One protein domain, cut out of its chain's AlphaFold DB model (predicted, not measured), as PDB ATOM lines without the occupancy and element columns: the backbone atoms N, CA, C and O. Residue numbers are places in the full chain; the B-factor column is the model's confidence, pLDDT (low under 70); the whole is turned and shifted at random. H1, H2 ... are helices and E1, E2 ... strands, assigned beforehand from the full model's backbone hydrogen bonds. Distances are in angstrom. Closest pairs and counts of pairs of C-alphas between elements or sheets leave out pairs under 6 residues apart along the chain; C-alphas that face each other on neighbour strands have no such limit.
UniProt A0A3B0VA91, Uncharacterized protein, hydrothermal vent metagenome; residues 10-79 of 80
ATOM      1  N   LEU A  10     138.838 158.034  80.116       91.56
ATOM      2  CA  LEU A  10     139.935 158.928  80.476       91.56
ATOM      3  C   LEU A  10     140.088 160.017  79.409       91.56
ATOM      4  O   LEU A  10     140.141 159.707  78.216       91.56
ATOM      5  N   VAL A  11     140.147 161.280  79.827       91.75
ATOM      6  CA  VAL A  11     140.339 162.444  78.951       91.75
ATOM      7  C   VAL A  11     141.728 163.015  79.197       91.75
ATOM      8  O   VAL A  11     142.103 163.280  80.340       91.75
ATOM      9  N   TYR A  12     142.478 163.207  78.115       93.94
ATOM     10  CA  TYR A  12     143.843 163.720  78.144       93.94
ATOM     11  C   TYR A  12     143.916 165.081  77.450       93.94
ATOM     12  O   TYR A  12     143.162 165.328  76.507       93.94
ATOM     13  N   ASP A  13     144.813 165.946  77.916       93.38
ATOM     14  CA  ASP A  13     145.144 167.199  77.235       93.38
ATOM     15  C   ASP A  13     146.021 166.966  75.987       93.38
ATOM     16  O   ASP A  13     146.486 165.855  75.717       93.38
ATOM     17  N   ASP A  14     146.295 168.038  75.238       93.75
ATOM     18  CA  ASP A  14     147.162 168.001  74.049       93.75
ATOM     19  C   ASP A  14     148.619 167.599  74.370       93.75
ATOM     20  O   ASP A  14     149.381 167.236  73.474       93.75
ATOM     21  N   SER A  15     149.017 167.667  75.645       94.06
ATOM     22  CA  SER A  15     150.343 167.273  76.140       94.06
ATOM     23  C   SER A  15     150.391 165.816  76.626       94.06
ATOM     24  O   SER A  15     151.464 165.329  76.981       94.06
ATOM     25  N   GLY A  16     149.257 165.106  76.625       91.56
ATOM     26  CA  GLY A  16     149.130 163.728  77.093       91.56
ATOM     27  C   GLY A  16     148.940 163.568  78.606       91.56
ATOM     28  O   GLY A  16     149.043 162.446  79.102       91.56
ATOM     29  N   HIS A  17     148.661 164.637  79.356       90.94
ATOM     30  CA  HIS A  17     148.323 164.541  80.778       90.94
ATOM     31  C   HIS A  17     146.847 164.202  80.969       90.94
ATOM     32  O   HIS A  17     145.981 164.736  80.280       90.94
ATOM     33  N   LEU A  18     146.553 163.327  81.934       90.25
ATOM     34  CA  LEU A  18     145.182 163.010  82.328       90.25
ATOM     35  C   LEU A  18     144.556 164.225  83.021       90.25
ATOM     36  O   LEU A  18     145.052 164.657  84.062       90.25
ATOM     37  N   VAL A  19     143.464 164.741  82.460       92.94
ATOM     38  CA  VAL A  19     142.764 165.924  82.985       92.94
ATOM     39  C   VAL A  19     141.385 165.601  83.538       92.94
ATOM     40  O   VAL A  19     140.959 166.239  84.496       92.94
ATOM     41  N   GLU A  20     140.699 164.596  82.992       87.38
ATOM     42  CA  GLU A  20     139.370 164.209  83.471       87.38
ATOM     43  C   GLU A  20     139.173 162.696  83.419       87.38
ATOM     44  O   GLU A  20     139.723 161.983  82.571       87.38
ATOM     45  N   VAL A  21     138.333 162.210  84.329       86.69
ATOM     46  CA  VAL A  21     137.865 160.828  84.372       86.69
ATOM     47  C   VAL A  21     136.346 160.866  84.374       86.69
ATOM     48  O   VAL A  21     135.733 161.425  85.280       86.69
ATOM     49  N   ILE A  22     135.740 160.280  83.349       87.25
ATOM     50  CA  ILE A  22     134.292 160.193  83.197       87.25
ATOM     51  C   ILE A  22     133.867 158.784  83.600       87.25
ATOM     52  O   ILE A  22     134.287 157.792  82.996       87.25
ATOM     53  N   LEU A  23     133.024 158.723  84.624       85.31
ATOM     54  CA  LEU A  23     132.429 157.508  85.165       85.31
ATOM     55  C   LEU A  23     130.936 157.479  84.846       85.31
ATOM     56  O   LEU A  23     130.313 158.529  84.667       85.31
ATOM     57  N   LEU A  24     130.354 156.280  84.811       87.81
ATOM     58  CA  LEU A  24     128.903 156.166  84.910       87.81
ATOM     59  C   LEU A  24     128.451 156.698  86.272       87.81
ATOM     60  O   LEU A  24     129.174 156.599  87.265       87.81
ATOM     61  N   ALA A  25     127.245 157.265  86.315       84.56
ATOM     62  CA  ALA A  25     126.702 157.830  87.545       84.56
ATOM     63  C   ALA A  25     126.634 156.780  88.668       84.56
ATOM     64  O   ALA A  25     126.978 157.076  89.807       84.56
ATOM     65  N   GLU A  26     126.254 155.547  88.333       85.94
ATOM     66  CA  GLU A  26     126.157 154.424  89.273       85.94
ATOM     67  C   GLU A  26     127.531 154.010  89.818       85.94
ATOM     68  O   GLU A  26     127.706 153.907  91.032       85.94
ATOM     69  N   ASP A  27     128.535 153.885  88.943       86.50
ATOM     70  CA  ASP A  27     129.922 153.599  89.329       86.50
ATOM     71  C   ASP A  27     130.501 154.709  90.223       86.50
ATOM     72  O   ASP A  27     131.206 154.438  91.199       86.50
ATOM     73  N   TYR A  28     130.182 155.970  89.916       87.31
ATOM     74  CA  TYR A  28     130.594 157.115  90.724       87.31
ATOM     75  C   TYR A  28     129.934 157.101  92.109       87.31
ATOM     76  O   TYR A  28     130.616 157.289  93.115       87.31
ATOM     77  N   MET A  29     128.635 156.805  92.188       87.94
ATOM     78  CA  MET A  29     127.940 156.647  93.468       87.94
ATOM     79  C   MET A  29     128.520 155.485  94.285       87.94
ATOM     80  O   MET A  29     128.780 155.643  95.477       87.94
ATOM     81  N   ALA A  30     128.796 154.335  93.665       87.06
ATOM     82  CA  ALA A  30     129.417 153.190  94.336       87.06
ATOM     83  C   ALA A  30     130.830 153.507  94.860       87.06
ATOM     84  O   ALA A  30     131.211 153.057  95.949       87.06
ATOM     85  N   TYR A  31     131.593 154.308  94.110       87.00
ATOM     86  CA  TYR A  31     132.874 154.847  94.554       87.00
ATOM     87  C   TYR A  31     132.713 155.752  95.779       87.00
ATOM     88  O   TYR A  31     133.398 155.524  96.774       87.00
ATOM     89  N   LEU A  32     131.784 156.714  95.752       89.50
ATOM     90  CA  LEU A  32     131.530 157.603  96.890       89.50
ATOM     91  C   LEU A  32     131.090 156.833  98.143       89.50
ATOM     92  O   LEU A  32     131.582 157.135  99.227       89.50
ATOM     93  N   ARG A  33     130.248 155.796  98.014       88.44
ATOM     94  CA  ARG A  33     129.864 154.939  99.156       88.44
ATOM     95  C   ARG A  33     131.060 154.198  99.756       88.44
ATOM     96  O   ARG A  33     131.189 154.143 100.973       88.44
ATOM     97  N   ASN A  34     131.955 153.654  98.925       88.06
ATOM     98  CA  ASN A  34     133.196 153.045  99.426       88.06
ATOM     99  C   ASN A  34     134.107 154.085 100.084       88.06
ATOM    100  O   ASN A  34     134.700 153.809 101.122       88.06
ATOM    101  N   LEU A  35     134.212 155.275  99.493       88.50
ATOM    102  CA  LEU A  35     135.043 156.347 100.022       88.50
ATOM    103  C   LEU A  35     134.546 156.800 101.398       88.50
ATOM    104  O   LEU A  35     135.351 156.938 102.307       88.50
ATOM    105  N   ALA A  36     133.232 156.942 101.576       87.00
ATOM    106  CA  ALA A  36     132.622 157.271 102.860       87.00
ATOM    107  C   ALA A  36     132.892 156.217 103.952       87.00
ATOM    108  O   ALA A  36     132.980 156.562 105.126       87.00
ATOM    109  N   ALA A  37     133.014 154.939 103.576       86.62
ATOM    110  CA  ALA A  37     133.250 153.847 104.519       86.62
ATOM    111  C   ALA A  37     134.723 153.708 104.944       86.62
ATOM    112  O   ALA A  37     134.996 153.281 106.063       86.62
ATOM    113  N   GLU A  38     135.662 154.033 104.053       86.12
ATOM    114  CA  GLU A  38     137.083 153.698 104.217       86.12
ATOM    115  C   GLU A  38     137.993 154.925 104.406       86.12
ATOM    116  O   GLU A  38     139.104 154.792 104.920       86.12
ATOM    117  N   ALA A  39     137.575 156.113 103.958       84.94
ATOM    118  CA  ALA A  39     138.414 157.307 103.999       84.94
ATOM    119  C   ALA A  39     138.292 158.065 105.324       84.94
ATOM    120  O   ALA A  39     137.218 158.169 105.915       84.94
ATOM    121  N   ASP A  40     139.404 158.669 105.749       89.12
ATOM    122  CA  ASP A  40     139.400 159.629 106.848       89.12
ATOM    123  C   ASP A  40     138.797 160.954 106.369       89.12
ATOM    124  O   ASP A  40     139.373 161.648 105.518       89.12
ATOM    125  N   TRP A  41     137.634 161.286 106.930       86.06
ATOM    126  CA  TRP A  41     136.830 162.447 106.572       86.06
ATOM    127  C   TRP A  41     137.634 163.750 106.575       86.06
ATOM    128  O   TRP A  41     137.549 164.524 105.624       86.06
ATOM    129  N   GLU A  42     138.490 163.956 107.577       89.31
ATOM    130  CA  GLU A  42     139.268 165.194 107.754       89.31
ATOM    131  C   GLU A  42     140.337 165.393 106.669       89.31
ATOM    132  O   GLU A  42     140.831 166.501 106.454       89.31
ATOM    133  N   THR A  43     140.703 164.320 105.965       88.94
ATOM    134  CA  THR A  43     141.716 164.348 104.900       88.94
ATOM    135  C   THR A  43     141.112 164.401 103.502       88.94
ATOM    136  O   THR A  43     141.837 164.593 102.520       88.94
ATOM    137  N   LEU A  44     139.790 164.240 103.393       87.50
ATOM    138  CA  LEU A  44     139.112 164.269 102.110       87.50
ATOM    139  C   LEU A  44     139.121 165.682 101.511       87.50
ATOM    140  O   LEU A  44     138.874 166.668 102.204       87.50
ATOM    141  N   PRO A  45     139.352 165.806 100.195       90.31
ATOM    142  CA  PRO A  45     139.115 167.050  99.489       90.31
ATOM    143  C   PRO A  45     137.673 167.550  99.704       90.31
ATOM    144  O   PRO A  45     136.743 166.745  99.594       90.31
ATOM    145  N   PRO A  46     137.449 168.864  99.903       89.75
ATOM    146  CA  PRO A  46     136.120 169.405 100.210       89.75
ATOM    147  C   PRO A  46     135.036 169.028  99.192       89.75
ATOM    148  O   PRO A  46     133.907 168.728  99.553       89.75
ATOM    149  N   HIS A  47     135.391 168.961  97.907       86.31
ATOM    150  CA  HIS A  47     134.449 168.584  96.853       86.31
ATOM    151  C   HIS A  47     133.959 167.128  96.958       86.31
ATOM    152  O   HIS A  47     132.865 166.829  96.490       86.31
ATOM    153  N   LEU A  48     134.750 166.223  97.550       88.25
ATOM    154  CA  LEU A  48     134.339 164.837  97.796       88.25
ATOM    155  C   LEU A  48     133.517 164.718  99.077       88.25
ATOM    156  O   LEU A  48     132.562 163.950  99.083       88.25
ATOM    157  N   GLN A  49     133.835 165.501 100.112       91.25
ATOM    158  CA  GLN A  49     132.993 165.599 101.310       91.25
ATOM    159  C   GLN A  49     131.578 166.062 100.933       91.25
ATOM    160  O   GLN A  49     130.613 165.361 101.219       91.25
ATOM    161  N   ASP A  50     131.462 167.155 100.169       91.00
ATOM    162  CA  ASP A  50     130.174 167.675  99.684       91.00
ATOM    163  C   ASP A  50     129.396 166.642  98.847       91.00
ATOM    164  O   ASP A  50     128.165 166.567  98.904       91.00
ATOM    165  N   ALA A  51     130.104 165.859  98.026       90.00
ATOM    166  CA  ALA A  51     129.492 164.829  97.194       90.00
ATOM    167  C   ALA A  51     128.975 163.649  98.033       90.00
ATOM    168  O   ALA A  51     127.876 163.157  97.772       90.00
ATOM    169  N   ILE A  52     129.735 163.221  99.047       90.25
ATOM    170  CA  ILE A  52     129.318 162.176  99.987       90.25
ATOM    171  C   ILE A  52     128.130 162.655 100.823       90.25
ATOM    172  O   ILE A  52     127.149 161.927 100.931       90.25
ATOM    173  N   ASP A  53     128.166 163.878 101.357       90.62
ATOM    174  CA  ASP A  53     127.065 164.426 102.156       90.62
ATOM    175  C   ASP A  53     125.748 164.420 101.374       90.62
ATOM    176  O   ASP A  53     124.715 163.981 101.881       90.62
ATOM    177  N   ARG A  54     125.777 164.850 100.106       88.50
ATOM    178  CA  ARG A  54     124.590 164.807  99.238       88.50
ATOM    179  C   ARG A  54     124.093 163.388  99.008       88.50
ATOM    180  O   ARG A  54     122.892 163.158  99.109       88.50
ATOM    181  N   LEU A  55     125.003 162.453  98.739       89.19
ATOM    182  CA  LEU A  55     124.659 161.048  98.541       89.19
ATOM    183  C   LEU A  55     123.971 160.460  99.778       89.19
ATOM    184  O   LEU A  55     122.937 159.816  99.648       89.19
ATOM    185  N   LEU A  56     124.504 160.722 100.973       85.50
ATOM    186  CA  LEU A  56     123.934 160.233 102.230       85.50
ATOM    187  C   LEU A  56     122.564 160.854 102.524       85.50
ATOM    188  O   LEU A  56     121.660 160.168 102.997       85.50
ATOM    189  N   ILE A  57     122.386 162.146 102.231       87.38
ATOM    190  CA  ILE A  57     121.087 162.817 102.364       87.38
ATOM    191  C   ILE A  57     120.056 162.186 101.427       87.38
ATOM    192  O   ILE A  57     118.923 161.942 101.847       87.38
ATOM    193  N   ASP A  58     120.428 161.937 100.173       83.62
ATOM    194  CA  ASP A  58     119.528 161.345  99.187       83.62
ATOM    195  C   ASP A  58     119.199 159.882  99.527       83.62
ATOM    196  O   ASP A  58     118.026 159.509  99.456       83.62
ATOM    197  N   ASP A  59     120.171 159.100 100.009       80.25
ATOM    198  CA  ASP A  59     119.950 157.731 100.496       80.25
ATOM    199  C   ASP A  59     118.925 157.727 101.655       80.25
ATOM    200  O   ASP A  59     117.908 157.037 101.580       80.25
ATOM    201  N   VAL A  60     119.087 158.592 102.669       79.56
ATOM    202  CA  VAL A  60     118.132 158.712 103.797       79.56
ATOM    203  C   VAL A  60     116.735 159.144 103.337       79.56
ATOM    204  O   VAL A  60     115.723 158.750 103.925       79.56
ATOM    205  N   ARG A  61     116.645 159.998 102.313       75.50
ATOM    206  CA  ARG A  61     115.353 160.426 101.760       75.50
ATOM    207  C   ARG A  61     114.655 159.288 101.023       75.50
ATOM    208  O   ARG A  61     113.449 159.149 101.200       75.50
ATOM    209  N   SER A  62     115.399 158.488 100.264       73.25
ATOM    210  CA  SER A  62     114.864 157.316  99.567       73.25
ATOM    211  C   SER A  62     114.399 156.239 100.550       73.25
ATOM    212  O   SER A  62     113.309 155.705 100.395       73.25
ATOM    213  N   GLU A  63     115.165 155.964 101.611       62.88
ATOM    214  CA  GLU A  63     114.778 154.974 102.631       62.88
ATOM    215  C   GLU A  63     113.499 155.363 103.387       62.88
ATOM    216  O   GLU A  63     112.733 154.499 103.810       62.88
ATOM    217  N   LYS A  64     113.233 156.663 103.555       60.72
ATOM    218  CA  LYS A  64     112.000 157.146 104.190       60.72
ATOM    219  C   LYS A  64     110.749 156.962 103.337       60.72
ATOM    220  O   LYS A  64     109.668 156.911 103.916       60.72
ATOM    221  N   GLU A  65     110.865 156.890 102.013       58.69
ATOM    222  CA  GLU A  65     109.711 156.581 101.155       58.69
ATOM    223  C   GLU A  65     109.274 155.115 101.296       58.69
ATOM    224  O   GLU A  65     108.077 154.838 101.234       58.69
ATOM    225  N   ASP A  66     110.211 154.207 101.588       55.47
ATOM    226  CA  ASP A  66     109.949 152.774 101.794       55.47
ATOM    227  C   ASP A  66     109.744 152.383 103.272       55.47
ATOM    228  O   ASP A  66     109.445 151.228 103.594       55.47
ATOM    229  N   ALA A  67     109.898 153.330 104.202       58.72
ATOM    230  CA  ALA A  67     109.747 153.074 105.627       58.72
ATOM    231  C   ALA A  67     108.268 152.853 105.994       58.72
ATOM    232  O   ALA A  67     107.467 153.787 106.039       58.72
ATOM    233  N   ILE A  68     107.909 151.608 106.316       63.25
ATOM    234  CA  ILE A  68     106.617 151.288 106.933       63.25
ATOM    235  C   ILE A  68     106.637 151.816 108.370       63.25
ATOM    236  O   ILE A  68     107.506 151.445 109.162       63.25
ATOM    237  N   ASP A  69     105.676 152.674 108.711       72.94
ATOM    238  CA  ASP A  69     105.558 153.219 110.060       72.94
ATOM    239  C   ASP A  69     105.331 152.092 111.086       72.94
ATOM    240  O   ASP A  69     104.559 151.156 110.849       72.94
ATOM    241  N   LEU A  70     105.984 152.194 112.248       66.44
ATOM    242  CA  LEU A  70     105.871 151.229 113.346       66.44
ATOM    243  C   LEU A  70     104.409 151.032 113.757       66.44
ATOM    244  O   LEU A  70     103.993 149.910 114.035       66.44
ATOM    245  N   GLU A  71     103.612 152.099 113.738       71.19
ATOM    246  CA  GLU A  71     102.177 152.035 114.035       71.19
ATOM    247  C   GLU A  71     101.416 151.127 113.055       71.19
ATOM    248  O   GLU A  71     100.521 150.386 113.465       71.19
ATOM    249  N   THR A  72     101.819 151.110 111.781       69.69
ATOM    250  CA  THR A  72     101.216 150.255 110.746       69.69
ATOM    251  C   THR A  72     101.543 148.779 110.997       69.69
ATOM    252  O   THR A  72     100.665 147.926 110.883       69.69
ATOM    253  N   LEU A  73     102.769 148.472 111.437       70.12
ATOM    254  CA  LEU A  73     103.185 147.109 111.806       70.12
ATOM    255  C   LEU A  73     102.468 146.583 113.066       70.12
ATOM    256  O   LEU A  73     102.138 145.396 113.157       70.12
ATOM    257  N   PHE A  74     102.198 147.451 114.046       69.00
ATOM    258  CA  PHE A  74     101.457 147.067 115.254       69.00
ATOM    259  C   PHE A  74      99.948 146.925 115.014       69.00
ATOM    260  O   PHE A  74      99.311 146.079 115.641       69.00
ATOM    261  N   ALA A  75      99.370 147.698 114.093       73.38
ATOM    262  CA  ALA A  75      97.963 147.564 113.719       73.38
ATOM    263  C   ALA A  75      97.667 146.237 112.991       73.38
ATOM    264  O   ALA A  75      96.629 145.614 113.238       73.38
ATOM    265  N   ASP A  76      98.592 145.775 112.145       62.41
ATOM    266  CA  ASP A  76      98.437 144.537 111.366       62.41
ATOM    267  C   ASP A  76      98.622 143.275 112.237       62.41
ATOM    268  O   ASP A  76      97.890 142.294 112.116       62.41
ATOM    269  N   SER A  77      99.530 143.333 113.220       62.44
ATOM    270  CA  SER A  77      99.747 142.245 114.193       62.44
ATOM    271  C   SER A  77      98.671 142.137 115.279       62.44
ATOM    272  O   SER A  77      98.545 141.085 115.900       62.44
ATOM    273  N   ALA A  78      97.867 143.182 115.495       58.84
ATOM    274  CA  ALA A  78      96.717 143.148 116.403       58.84
ATOM    275  C   ALA A  78      95.440 142.562 115.761       58.84
ATOM    276  O   ALA A  78      94.454 142.347 116.467       58.84
ATOM    277  N   SER A  79      95.447 142.311 114.445       56.62
ATOM    278  CA  SER A  79      94.295 141.799 113.684       56.62
ATOM    279  C   SER A  79      94.403 140.312 113.289       56.62
ATOM    280  O   SER A  79      93.550 139.836 112.539       56.62
TER     281      SER A  79
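AT A GLANCE: This is residues 10 to 79 of the 80 residues of an uncharacterized protein of hydrothermal vent metagenome (UniProt A0A3B0VA91). A two-stranded hairpin, E1 and E2, forms one end of a long, thin shape; beyond it H1 and H2 cross about perpendicular to each other, and residues 57 to 79, of which 57 to 65 belong to H2 and 70 to 77 to H3, stick out as an arm. The 70 printed residues hold E1, E2, H1, H2, H3 in that order, mostly helix, with an antiparallel sheet. The whole is extended, radius of gyration of the C-alphas 19.6 A, spanning 72 by 27 by 16 A.

IN THESE COORDINATES: E1 is residues 10 to 12, from C-alpha 10 at (139.935, 158.928, 80.476), and E2 18 to 22. H1 is 25 to 38, 20.1 A long; H2 46 to 65, 29.4 A; H3 70 to 77, ending at (99.747, 142.245, 114.193).

HOW THE PARTS SIT: In the hairpin, N 11 and O 20 are 2.9 A apart. H1 touches H2, through residues 48 to 55 of H2 alone, about perpendicular at 77 degrees; the closest C-alphas, of Leu 32 and Ile 52, are 5.9 A apart. H3 is apart from H2. Every O i to N i+4 pair is within hydrogen-bond range in H1 and H3, 15 of 16 in H2.

THE WHOLE: The printed part has no cut and no long link. pLDDT is under 70 at 13 residues, among them 63 to 68 and 76 to 79.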